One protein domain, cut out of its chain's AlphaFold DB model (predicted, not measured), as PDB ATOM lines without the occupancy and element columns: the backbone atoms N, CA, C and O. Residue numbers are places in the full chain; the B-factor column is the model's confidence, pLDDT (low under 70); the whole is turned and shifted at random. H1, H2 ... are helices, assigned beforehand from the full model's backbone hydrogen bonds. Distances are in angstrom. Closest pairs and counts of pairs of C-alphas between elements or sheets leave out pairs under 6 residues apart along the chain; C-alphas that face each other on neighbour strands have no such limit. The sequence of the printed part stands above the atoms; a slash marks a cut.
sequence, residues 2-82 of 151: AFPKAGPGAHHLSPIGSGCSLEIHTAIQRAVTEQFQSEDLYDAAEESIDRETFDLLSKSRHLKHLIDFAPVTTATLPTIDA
ATOM      1  N   ALA A   2     170.374 200.868 149.000       33.28
ATOM      2  CA  ALA A   2     171.200 201.020 150.191       33.28
ATOM      3  C   ALA A   2     172.660 200.889 149.740       33.28
ATOM      4  O   ALA A   2     173.047 199.857 149.200       33.28
ATOM      5  N   PHE A   3     173.423 201.972 149.849       33.09
ATOM      6  CA  PHE A   3     174.868 201.919 149.660       33.09
ATOM      7  C   PHE A   3     175.463 201.065 150.786       33.09
ATOM      8  O   PHE A   3     174.992 201.207 151.919       33.09
ATOM      9  N   PRO A   4     176.461 200.204 150.517       36.69
ATOM     10  CA  PRO A   4     177.165 199.516 151.589       36.69
ATOM     11  C   PRO A   4     177.797 200.584 152.482       36.69
ATOM     12  O   PRO A   4     178.630 201.378 152.033       36.69
ATOM     13  N   LYS A   5     177.303 200.670 153.718       51.00
ATOM     14  CA  LYS A   5     177.867 201.542 154.744       51.00
ATOM     15  C   LYS A   5     179.241 200.978 155.113       51.00
ATOM     16  O   LYS A   5     179.480 199.785 154.945       51.00
ATOM     17  N   ALA A   6     180.174 201.853 155.489       50.31
ATOM     18  CA  ALA A   6     181.541 201.464 155.823       50.31
ATOM     19  C   ALA A   6     181.530 200.248 156.765       50.31
ATOM     20  O   ALA A   6     180.746 200.220 157.709       50.31
ATOM     21  N   GLY A   7     182.350 199.238 156.457       52.12
ATOM     22  CA  GLY A   7     182.411 198.007 157.242       52.12
ATOM     23  C   GLY A   7     182.726 198.279 158.718       52.12
ATOM     24  O   GLY A   7     183.232 199.355 159.045       52.12
ATOM     25  N   PRO A   8     182.438 197.318 159.610       52.03
ATOM     26  CA  PRO A   8     182.530 197.529 161.047       52.03
ATOM     27  C   PRO A   8     183.935 197.997 161.445       52.03
ATOM     28  O   PRO A   8     184.936 197.350 161.126       52.03
ATOM     29  N   GLY A   9     184.009 199.147 162.118       55.91
ATOM     30  CA  GLY A   9     185.246 199.685 162.676       55.91
ATOM     31  C   GLY A   9     185.841 198.792 163.776       55.91
ATOM     32  O   GLY A   9     185.270 197.783 164.184       55.91
ATOM     33  N   ALA A  10     187.001 199.183 164.311       55.78
ATOM     34  CA  ALA A  10     187.781 198.378 165.264       55.78
ATOM     35  C   ALA A  10     187.135 198.180 166.656       55.78
ATOM     36  O   ALA A  10     187.676 197.438 167.474       55.78
ATOM     37  N   HIS A  11     186.014 198.847 166.939       56.41
ATOM     38  CA  HIS A  11     185.351 198.850 168.249       56.41
ATOM     39  C   HIS A  11     183.990 198.151 168.255       56.41
ATOM     40  O   HIS A  11     183.242 198.308 169.213       56.41
ATOM     41  N   HIS A  12     183.680 197.381 167.212       68.38
ATOM     42  CA  HIS A  12     182.437 196.625 167.114       68.38
ATOM     43  C   HIS A  12     182.321 195.639 168.288       68.38
ATOM     44  O   HIS A  12     183.109 194.690 168.391       68.38
ATOM     45  N   LEU A  13     181.350 195.847 169.178       67.12
ATOM     46  CA  LEU A  13     181.097 194.997 170.346       67.12
ATOM     47  C   LEU A  13     180.316 193.740 169.939       67.12
ATOM     48  O   LEU A  13     179.276 193.424 170.495       67.12
ATOM     49  N   SER A  14     180.874 193.022 168.963       60.53
ATOM     50  CA  SER A  14     180.455 191.740 168.402       60.53
ATOM     51  C   SER A  14     178.980 191.658 167.954       60.53
ATOM     52  O   SER A  14     178.079 191.552 168.786       60.53
ATOM     53  N   PRO A  15     178.709 191.545 166.642       65.44
ATOM     54  CA  PRO A  15     177.369 191.309 166.111       65.44
ATOM     55  C   PRO A  15     176.997 189.836 166.333       65.44
ATOM     56  O   PRO A  15     177.038 189.013 165.421       65.44
ATOM     57  N   ILE A  16     176.722 189.437 167.575       70.44
ATOM     58  CA  ILE A  16     176.395 188.040 167.873       70.44
ATOM     59  C   ILE A  16     174.963 187.778 167.420       70.44
ATOM     60  O   ILE A  16     174.002 188.179 168.077       70.44
ATOM     61  N   GLY A  17     174.826 187.066 166.306       78.62
ATOM     62  CA  GLY A  17     173.547 186.518 165.894       78.62
ATOM     63  C   GLY A  17     173.136 185.325 166.758       78.62
ATOM     64  O   GLY A  17     173.966 184.575 167.282       78.62
ATOM     65  N   SER A  18     171.830 185.137 166.912       83.94
ATOM     66  CA  SER A  18     171.234 184.090 167.729       83.94
ATOM     67  C   SER A  18     170.281 183.224 166.906       83.94
ATOM     68  O   SER A  18     169.699 183.619 165.898       83.94
ATOM     69  N   GLY A  19     170.107 181.975 167.315       87.44
ATOM     70  CA  GLY A  19     169.251 181.068 166.572       87.44
ATOM     71  C   GLY A  19     168.687 179.983 167.453       87.44
ATOM     72  O   GLY A  19     169.398 179.347 168.224       87.44
ATOM     73  N   CYS A  20     167.382 179.762 167.330       88.62
ATOM     74  CA  CYS A  20     166.695 178.672 167.999       88.62
ATOM     75  C   CYS A  20     165.812 177.919 167.005       88.62
ATOM     76  O   CYS A  20     165.152 178.501 166.137       88.62
ATOM     77  N   SER A  21     165.829 176.600 167.110       89.88
ATOM     78  CA  SER A  21     165.000 175.685 166.335       89.88
ATOM     79  C   SER A  21     165.025 174.324 167.026       89.88
ATOM     80  O   SER A  21     165.933 174.043 167.806       89.88
ATOM     81  N   LEU A  22     164.035 173.477 166.741       88.00
ATOM     82  CA  LEU A  22     164.098 172.060 167.112       88.00
ATOM     83  C   LEU A  22     165.219 171.328 166.351       88.00
ATOM     84  O   LEU A  22     165.683 170.290 166.804       88.00
ATOM     85  N   GLU A  23     165.643 171.867 165.207       86.56
ATOM     86  CA  GLU A  23     166.678 171.313 164.335       86.56
ATOM     87  C   GLU A  23     167.937 172.203 164.397       86.56
ATOM     88  O   GLU A  23     167.847 173.417 164.181       86.56
ATOM     89  N   ILE A  24     169.104 171.624 164.717       85.62
ATOM     90  CA  ILE A  24     170.314 172.412 165.004       85.62
ATOM     91  C   ILE A  24     170.816 173.180 163.785       85.62
ATOM     92  O   ILE A  24     171.264 174.310 163.947       85.62
ATOM     93  N   HIS A  25     170.762 172.602 162.580       86.50
ATOM     94  CA  HIS A  25     171.340 173.234 161.394       86.50
ATOM     95  C   HIS A  25     170.563 174.508 161.071       86.50
ATOM     96  O   HIS A  25     171.154 175.543 160.780       86.50
ATOM     97  N   THR A  26     169.243 174.471 161.246       88.81
ATOM     98  CA  THR A  26     168.359 175.634 161.156       88.81
ATOM     99  C   THR A  26     168.679 176.662 162.241       88.81
ATOM    100  O   THR A  26     168.687 177.859 161.961       88.81
ATOM    101  N   ALA A  27     168.942 176.234 163.480       88.69
ATOM    102  CA  ALA A  27     169.338 177.149 164.552       88.69
ATOM    103  C   ALA A  27     170.679 177.839 164.237       88.69
ATOM    104  O   ALA A  27     170.763 179.060 164.321       88.69
ATOM    105  N   ILE A  28     171.687 177.084 163.792       88.38
ATOM    106  CA  ILE A  28     173.000 177.606 163.387       88.38
ATOM    107  C   ILE A  28     172.854 178.555 162.194       88.38
ATOM    108  O   ILE A  28     173.353 179.675 162.240       88.38
ATOM    109  N   GLN A  29     172.123 178.148 161.153       91.75
ATOM    110  CA  GLN A  29     171.882 178.980 159.977       91.75
ATOM    111  C   GLN A  29     171.224 180.306 160.366       91.75
ATOM    112  O   GLN A  29     171.620 181.353 159.856       91.75
ATOM    113  N   ARG A  30     170.244 180.287 161.279       91.94
ATOM    114  CA  ARG A  30     169.606 181.507 161.793       91.94
ATOM    115  C   ARG A  30     170.584 182.391 162.558       91.94
ATOM    116  O   ARG A  30     170.592 183.583 162.290       91.94
ATOM    117  N   ALA A  31     171.417 181.817 163.428       87.31
ATOM    118  CA  ALA A  31     172.425 182.575 164.169       87.31
ATOM    119  C   ALA A  31     173.412 183.271 163.220       87.31
ATOM    120  O   ALA A  31     173.625 184.474 163.322       87.31
ATOM    121  N   VAL A  32     173.933 182.547 162.230       90.44
ATOM    122  CA  VAL A  32     174.842 183.109 161.218       90.44
ATOM    123  C   VAL A  32     174.139 184.164 160.353       90.44
ATOM    124  O   VAL A  32     174.706 185.214 160.070       90.44
ATOM    125  N   THR A  33     172.886 183.923 159.955       91.00
ATOM    126  CA  THR A  33     172.111 184.888 159.156       91.00
ATOM    127  C   THR A  33     171.833 186.172 159.938       91.00
ATOM    128  O   THR A  33     171.951 187.253 159.372       91.00
ATOM    129  N   GLU A  34     171.479 186.073 161.223       84.75
ATOM    130  CA  GLU A  34     171.250 187.239 162.087       84.75
ATOM    131  C   GLU A  34     172.536 188.053 162.273       84.75
ATOM    132  O   GLU A  34     172.484 189.279 162.224       84.75
ATOM    133  N   GLN A  35     173.693 187.393 162.398       83.56
ATOM    134  CA  GLN A  35     174.985 188.078 162.442       83.56
ATOM    135  C   GLN A  35     175.231 188.896 161.165       83.56
ATOM    136  O   GLN A  35     175.487 190.093 161.259       83.56
ATOM    137  N   PHE A  36     175.091 188.287 159.981       86.19
ATOM    138  CA  PHE A  36     175.270 189.014 158.717       86.19
ATOM    139  C   PHE A  36     174.278 190.174 158.570       86.19
ATOM    140  O   PHE A  36     174.656 191.263 158.157       86.19
ATOM    141  N   GLN A  37     173.019 189.975 158.966       83.62
ATOM    142  CA  GLN A  37     172.020 191.046 158.961       83.62
ATOM    143  C   GLN A  37     172.389 192.189 159.915       83.62
ATOM    144  O   GLN A  37     172.162 193.351 159.585       83.62
ATOM    145  N   SER A  38     172.944 191.874 161.086       81.25
ATOM    146  CA  SER A  38     173.420 192.874 162.042       81.25
ATOM    147  C   SER A  38     174.609 193.657 161.487       81.25
ATOM    148  O   SER A  38     174.661 194.871 161.657       81.25
ATOM    149  N   GLU A  39     175.539 192.984 160.809       80.81
ATOM    150  CA  GLU A  39     176.687 193.613 160.147       80.81
ATOM    151  C   GLU A  39     176.245 194.531 158.995       80.81
ATOM    152  O   GLU A  39     176.719 195.660 158.899       80.81
ATOM    153  N   ASP A  40     175.287 194.094 158.173       82.56
ATOM    154  CA  ASP A  40     174.755 194.877 157.048       82.56
ATOM    155  C   ASP A  40     173.997 196.140 157.495       82.56
ATOM    156  O   ASP A  40     173.918 197.129 156.757       82.56
ATOM    157  N   LEU A  41     173.388 196.103 158.684       81.81
ATOM    158  CA  LEU A  41     172.629 197.221 159.248       81.81
ATOM    159  C   LEU A  41     173.486 198.184 160.076       81.81
ATOM    160  O   LEU A  41     173.020 199.291 160.349       81.81
ATOM    161  N   TYR A  42     174.707 197.786 160.439       79.50
ATOM    162  CA  TYR A  42     175.612 198.567 161.273       79.50
ATOM    163  C   TYR A  42     175.999 199.893 160.609       79.50
ATOM    164  O   TYR A  42     176.363 199.948 159.426       79.50
ATOM    165  N   ASP A  43     175.924 200.985 161.366       81.56
ATOM    166  CA  ASP A  43     176.325 202.300 160.898       81.56
ATOM    167  C   ASP A  43     177.070 203.143 161.940       81.56
ATOM    168  O   ASP A  43     177.461 202.684 163.012       81.56
ATOM    169  N   ALA A  44     177.370 204.390 161.568       83.19
ATOM    170  CA  ALA A  44     178.167 205.296 162.385       83.19
ATOM    171  C   ALA A  44     177.513 205.609 163.745       83.19
ATOM    172  O   ALA A  44     178.220 205.943 164.702       83.19
ATOM    173  N   ALA A  45     176.182 205.531 163.841       83.38
ATOM    174  CA  ALA A  45     175.465 205.704 165.095       83.38
ATOM    175  C   ALA A  45     175.709 204.507 166.020       83.38
ATOM    176  O   ALA A  45     176.059 204.720 167.185       83.38
ATOM    177  N   GLU A  46     175.591 203.277 165.510       80.56
ATOM    178  CA  GLU A  46     175.940 202.070 166.266       80.56
ATOM    179  C   GLU A  46     177.419 202.086 166.675       80.56
ATOM    180  O   GLU A  46     177.725 201.850 167.842       80.56
ATOM    181  N   GLU A  47     178.331 202.488 165.785       82.81
ATOM    182  CA  GLU A  47     179.763 202.569 166.104       82.81
ATOM    183  C   GLU A  47     180.085 203.542 167.238       82.81
ATOM    184  O   GLU A  47     180.934 203.260 168.089       82.81
ATOM    185  N   SER A  48     179.409 204.691 167.287       82.81
ATOM    186  CA  SER A  48     179.603 205.633 168.388       82.81
ATOM    187  C   SER A  48     179.150 205.043 169.725       82.81
ATOM    188  O   SER A  48     179.843 205.218 170.729       82.81
ATOM    189  N   ILE A  49     178.019 204.329 169.733       83.19
ATOM    190  CA  ILE A  49     177.473 203.675 170.929       83.19
ATOM    191  C   ILE A  49     178.397 202.546 171.392       83.19
ATOM    192  O   ILE A  49     178.698 202.441 172.587       83.19
ATOM    193  N   ASP A  50     178.876 201.726 170.461       82.81
ATOM    194  CA  ASP A  50     179.781 200.616 170.746       82.81
ATOM    195  C   ASP A  50     181.104 201.111 171.320       82.81
ATOM    196  O   ASP A  50     181.572 200.587 172.332       82.81
ATOM    197  N   ARG A  51     181.671 202.186 170.764       82.88
ATOM    198  CA  ARG A  51     182.895 202.800 171.291       82.88
ATOM    199  C   ARG A  51     182.716 203.309 172.722       82.88
ATOM    200  O   ARG A  51     183.544 203.013 173.583       82.88
ATOM    201  N   GLU A  52     181.641 204.047 173.001       84.88
ATOM    202  CA  GLU A  52     181.345 204.532 174.359       84.88
ATOM    203  C   GLU A  52     181.156 203.374 175.346       84.88
ATOM    204  O   GLU A  52     181.650 203.407 176.480       84.88
ATOM    205  N   THR A  53     180.477 202.320 174.899       82.88
ATOM    206  CA  THR A  53     180.237 201.117 175.696       82.88
ATOM    207  C   THR A  53     181.542 200.365 175.956       82.88
ATOM    208  O   THR A  53     181.811 199.984 177.097       82.88
ATOM    209  N   PHE A  54     182.400 200.210 174.948       83.25
ATOM    210  CA  PHE A  54     183.711 199.578 175.071       83.25
ATOM    211  C   PHE A  54     184.590 200.324 176.081       83.25
ATOM    212  O   PHE A  54     185.178 199.712 176.979       83.25
ATOM    213  N   ASP A  55     184.638 201.654 175.997       85.06
ATOM    214  CA  ASP A  55     185.394 202.497 176.927       85.06
ATOM    215  C   ASP A  55     184.894 202.367 178.370       85.06
ATOM    216  O   ASP A  55     185.689 202.382 179.315       85.06
ATOM    217  N   LEU A  56     183.581 202.233 178.563       86.62
ATOM    218  CA  LEU A  56     182.989 202.013 179.879       86.62
ATOM    219  C   LEU A  56     183.321 200.618 180.424       86.62
ATOM    220  O   LEU A  56     183.722 200.484 181.586       86.62
ATOM    221  N   LEU A  57     183.169 199.580 179.600       84.19
ATOM    222  CA  LEU A  57     183.388 198.188 179.998       84.19
ATOM    223  C   LEU A  57     184.867 197.918 180.292       84.19
ATOM    224  O   LEU A  57     185.180 197.328 181.327       84.19
ATOM    225  N   SER A  58     185.775 198.418 179.454       85.69
ATOM    226  CA  SER A  58     187.229 198.239 179.603       85.69
ATOM    227  C   SER A  58     187.786 198.842 180.898       85.69
ATOM    228  O   SER A  58     188.702 198.278 181.502       85.69
ATOM    229  N   LYS A  59     187.204 199.948 181.379       89.06
ATOM    230  CA  LYS A  59     187.590 200.597 182.646       89.06
ATOM    231  C   LYS A  59     187.031 199.885 183.882       89.06
ATOM    232  O   LYS A  59     187.519 200.103 184.993       89.06
ATOM    233  N   SER A  60     186.017 199.036 183.725       88.38
ATOM    234  CA  SER A  60     185.382 198.334 184.839       88.38
ATOM    235  C   SER A  60     186.118 197.043 185.185       88.38
ATOM    236  O   SER A  60     186.184 196.112 184.387       88.38
ATOM    237  N   ARG A  61     186.590 196.921 186.432       88.69
ATOM    238  CA  ARG A  61     187.228 195.685 186.923       88.69
ATOM    239  C   ARG A  61     186.313 194.460 186.804       88.69
ATOM    240  O   ARG A  61     186.818 193.365 186.590       88.69
ATOM    241  N   HIS A  62     185.002 194.653 186.947       83.56
ATOM    242  CA  HIS A  62     184.016 193.574 186.922       83.56
ATOM    243  C   HIS A  62     183.466 193.312 185.520       83.56
ATOM    244  O   HIS A  62     183.263 192.159 185.157       83.56
ATOM    245  N   LEU A  63     183.231 194.366 184.731       81.44
ATOM    246  CA  LEU A  63     182.543 194.246 183.443       81.44
ATOM    247  C   LEU A  63     183.490 194.076 182.251       81.44
ATOM    248  O   LEU A  63     183.032 193.656 181.195       81.44
ATOM    249  N   LYS A  64     184.799 194.322 182.409       82.56
ATOM    250  CA  LYS A  64     185.786 194.117 181.333       82.56
ATOM    251  C   LYS A  64     185.764 192.704 180.743       82.56
ATOM    252  O   LYS A  64     186.090 192.522 179.581       82.56
ATOM    253  N   HIS A  65     185.352 191.709 181.528       80.94
ATOM    254  CA  HIS A  65     185.266 190.319 181.083       80.94
ATOM    255  C   HIS A  65     184.139 190.074 180.071       80.94
ATOM    256  O   HIS A  65     184.138 189.045 179.413       80.94
ATOM    257  N   LEU A  66     183.197 191.012 179.922       77.06
ATOM    258  CA  LEU A  66     182.136 190.932 178.916       77.06
ATOM    259  C   LEU A  66     182.633 191.248 177.497       77.06
ATOM    260  O   LEU A  66     181.951 190.921 176.537       77.06
ATOM    261  N   ILE A  67     183.800 191.888 177.377       77.12
ATOM    262  CA  ILE A  67     184.434 192.251 176.098       77.12
ATOM    263  C   ILE A  67     185.765 191.517 175.877       77.12
ATOM    264  O   ILE A  67     186.410 191.700 174.850       77.12
ATOM    265  N   ASP A  68     186.187 190.695 176.841       75.81
ATOM    266  CA  ASP A  68     187.388 189.867 176.762       75.81
ATOM    267  C   ASP A  68     187.008 188.435 176.370       75.81
ATOM    268  O   ASP A  68     186.616 187.618 177.204       75.81
ATOM    269  N   PHE A  69     187.131 188.138 175.079       71.25
ATOM    270  CA  PHE A  69     186.826 186.821 174.519       71.25
ATOM    271  C   PHE A  69     188.030 185.869 174.491       71.25
ATOM    272  O   PHE A  69     187.878 184.722 174.065       71.25
ATOM    273  N   ALA A  70     189.214 186.288 174.962       76.38
ATOM    274  CA  ALA A  70     190.409 185.438 174.965       76.38
ATOM    275  C   ALA A  70     190.208 184.077 175.672       76.38
ATOM    276  O   ALA A  70     190.704 183.071 175.165       76.38
ATOM    277  N   PRO A  71     189.439 183.972 176.777       73.81
ATOM    278  CA  PRO A  71     189.166 182.673 177.390       73.81
ATOM    279  C   PRO A  71     188.382 181.723 176.474       73.81
ATOM    280  O   PRO A  71     188.613 180.515 176.497       73.81
ATOM    281  N   VAL A  72     187.474 182.261 175.651       69.69
ATOM    282  CA  VAL A  72     186.595 181.477 174.770       69.69
ATOM    283  C   VAL A  72     187.357 180.954 173.556       69.69
ATOM    284  O   VAL A  72     187.156 179.809 173.164       69.69
ATOM    285  N   THR A  73     188.272 181.744 172.986       72.31
ATOM    286  CA  THR A  73     189.060 181.323 171.811       72.31
ATOM    287  C   THR A  73     190.019 180.175 172.120       72.31
ATOM    288  O   THR A  73     190.383 179.417 171.224       72.31
ATOM    289  N   THR A  74     190.403 180.020 173.388       77.88
ATOM    290  CA  THR A  74     191.235 178.906 173.868       77.88
ATOM    291  C   THR A  74     190.438 177.751 174.474       77.88
ATOM    292  O   THR A  74     191.022 176.736 174.856       77.88
ATOM    293  N   ALA A  75     189.115 177.887 174.595       79.69
ATOM    294  CA  ALA A  75     188.289 176.871 175.224       79.69
ATOM    295  C   ALA A  75     188.178 175.632 174.327       79.69
ATOM    296  O   ALA A  75     187.834 175.713 173.149       79.69
ATOM    297  N   THR A  76     188.413 174.454 174.904       83.50
ATOM    298  CA  THR A  76     188.028 173.197 174.261       83.50
ATOM    299  C   THR A  76     186.520 173.030 174.412       83.50
ATOM    300  O   THR A  76     186.028 172.728 175.498       83.50
ATOM    301  N   LEU A  77     185.782 173.275 173.332       79.88
ATOM    302  CA  LEU A  77     184.334 173.101 173.302       79.88
ATOM    303  C   LEU A  77     183.976 171.657 172.926       79.88
ATOM    304  O   LEU A  77     184.695 171.038 172.137       79.88
ATOM    305  N   PRO A  78     182.882 171.100 173.475       78.25
ATOM    306  CA  PRO A  78     182.418 169.783 173.074       78.25
ATOM    307  C   PRO A  78     182.025 169.801 171.596       78.25
ATOM    308  O   PRO A  78     181.304 170.693 171.143       78.25
ATOM    309  N   THR A  79     182.465 168.791 170.853       76.81
ATOM    310  CA  THR A  79     181.936 168.539 169.516       76.81
ATOM    311  C   THR A  79     180.475 168.137 169.661       76.81
ATOM    312  O   THR A  79     180.150 167.206 170.396       76.81
ATOM    313  N   ILE A  80     179.587 168.853 168.982       69.56
ATOM    314  CA  ILE A  80     178.197 168.430 168.855       69.56
ATOM    315  C   ILE A  80     178.196 167.325 167.801       69.56
ATOM    316  O   ILE A  80     178.534 167.588 166.645       69.56
ATOM    317  N   ASP A  81     177.853 166.095 168.194       71.12
ATOM    318  CA  ASP A  81     177.568 165.033 167.227       71.12
ATOM    319  C   ASP A  81     176.521 165.552 166.247       71.12
ATOM    320  O   ASP A  81     175.533 166.145 166.681       71.12
ATOM    321  N   ALA A  82     176.732 165.348 164.942       64.50
ATOM    322  CA  ALA A  82     175.792 165.791 163.920       64.50
ATOM    323  C   ALA A  82     174.395 165.262 164.282       64.50
ATOM    324  O   ALA A  82     174.172 164.046 164.217       64.50
TER     325      ALA A  82
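What this domain is: This is residues 2 to 82 of the 151 residues of the protein "YcaO-like family protein" of Pseudomonas bijieensis (UniProt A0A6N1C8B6). Picture a loose, flat frame: the long helices H1 and H2 make an open L, the chain after H2, with the short helix H3 in it, makes a third side, and the stretch before H1, residues 2 to 23, passes through the middle, its C-alphas lying 3 to 23 A from the mean of all C-alphas. Residues 16 to 22 run beside H1 before the chain folds back into it, and residues 69 to 79 stick out. The printed part has 81 residues with three named helices, in the order H1, H2, H3, and no named strand; the class is all helix, though only 38 of the 81 residues are in named elements. The radius of gyration of the C-alphas is 15.5 A, and they span 40 by 40 by 18 A.

How they stand to each other: Begin with the longest helix, H1, residues 24 to 41, which touches no helix. A tight link of 2 residues leads to H2, residues 44 to 59, yet the two helices are apart, with no C-alpha of the one within 8 A of the other. Past H2, a short link of 10 residues leads to H3, residues 70 to 73, which is apart from both H1 and H2. In H1, every O i to N i+4 pair is within hydrogen-bond range; in H2, 11 of 12 are; H3 is too short for such a pair, and 0 of its 1 O i to N i+3 pair is within range.

Where its parts are: Find C-alpha 24 at (170.314, 172.412, 165.004); from there H1 runs 25.6 A to C-alpha 41. H2 runs 22.8 A, from C-alpha 44 at (178.167, 205.296, 162.385) to C-alpha 59. H3 ends at C-alpha 73, at (189.060, 181.323, 171.811).

The domain as a whole: The C-alphas farthest apart, those of Lys 59 and Ala 82, are 41.2 A apart. The printed part has no cut, and neither link between helices is long. Look for low confidence, pLDDT under 70, at residues 2 to 15, 72, 80 and 82.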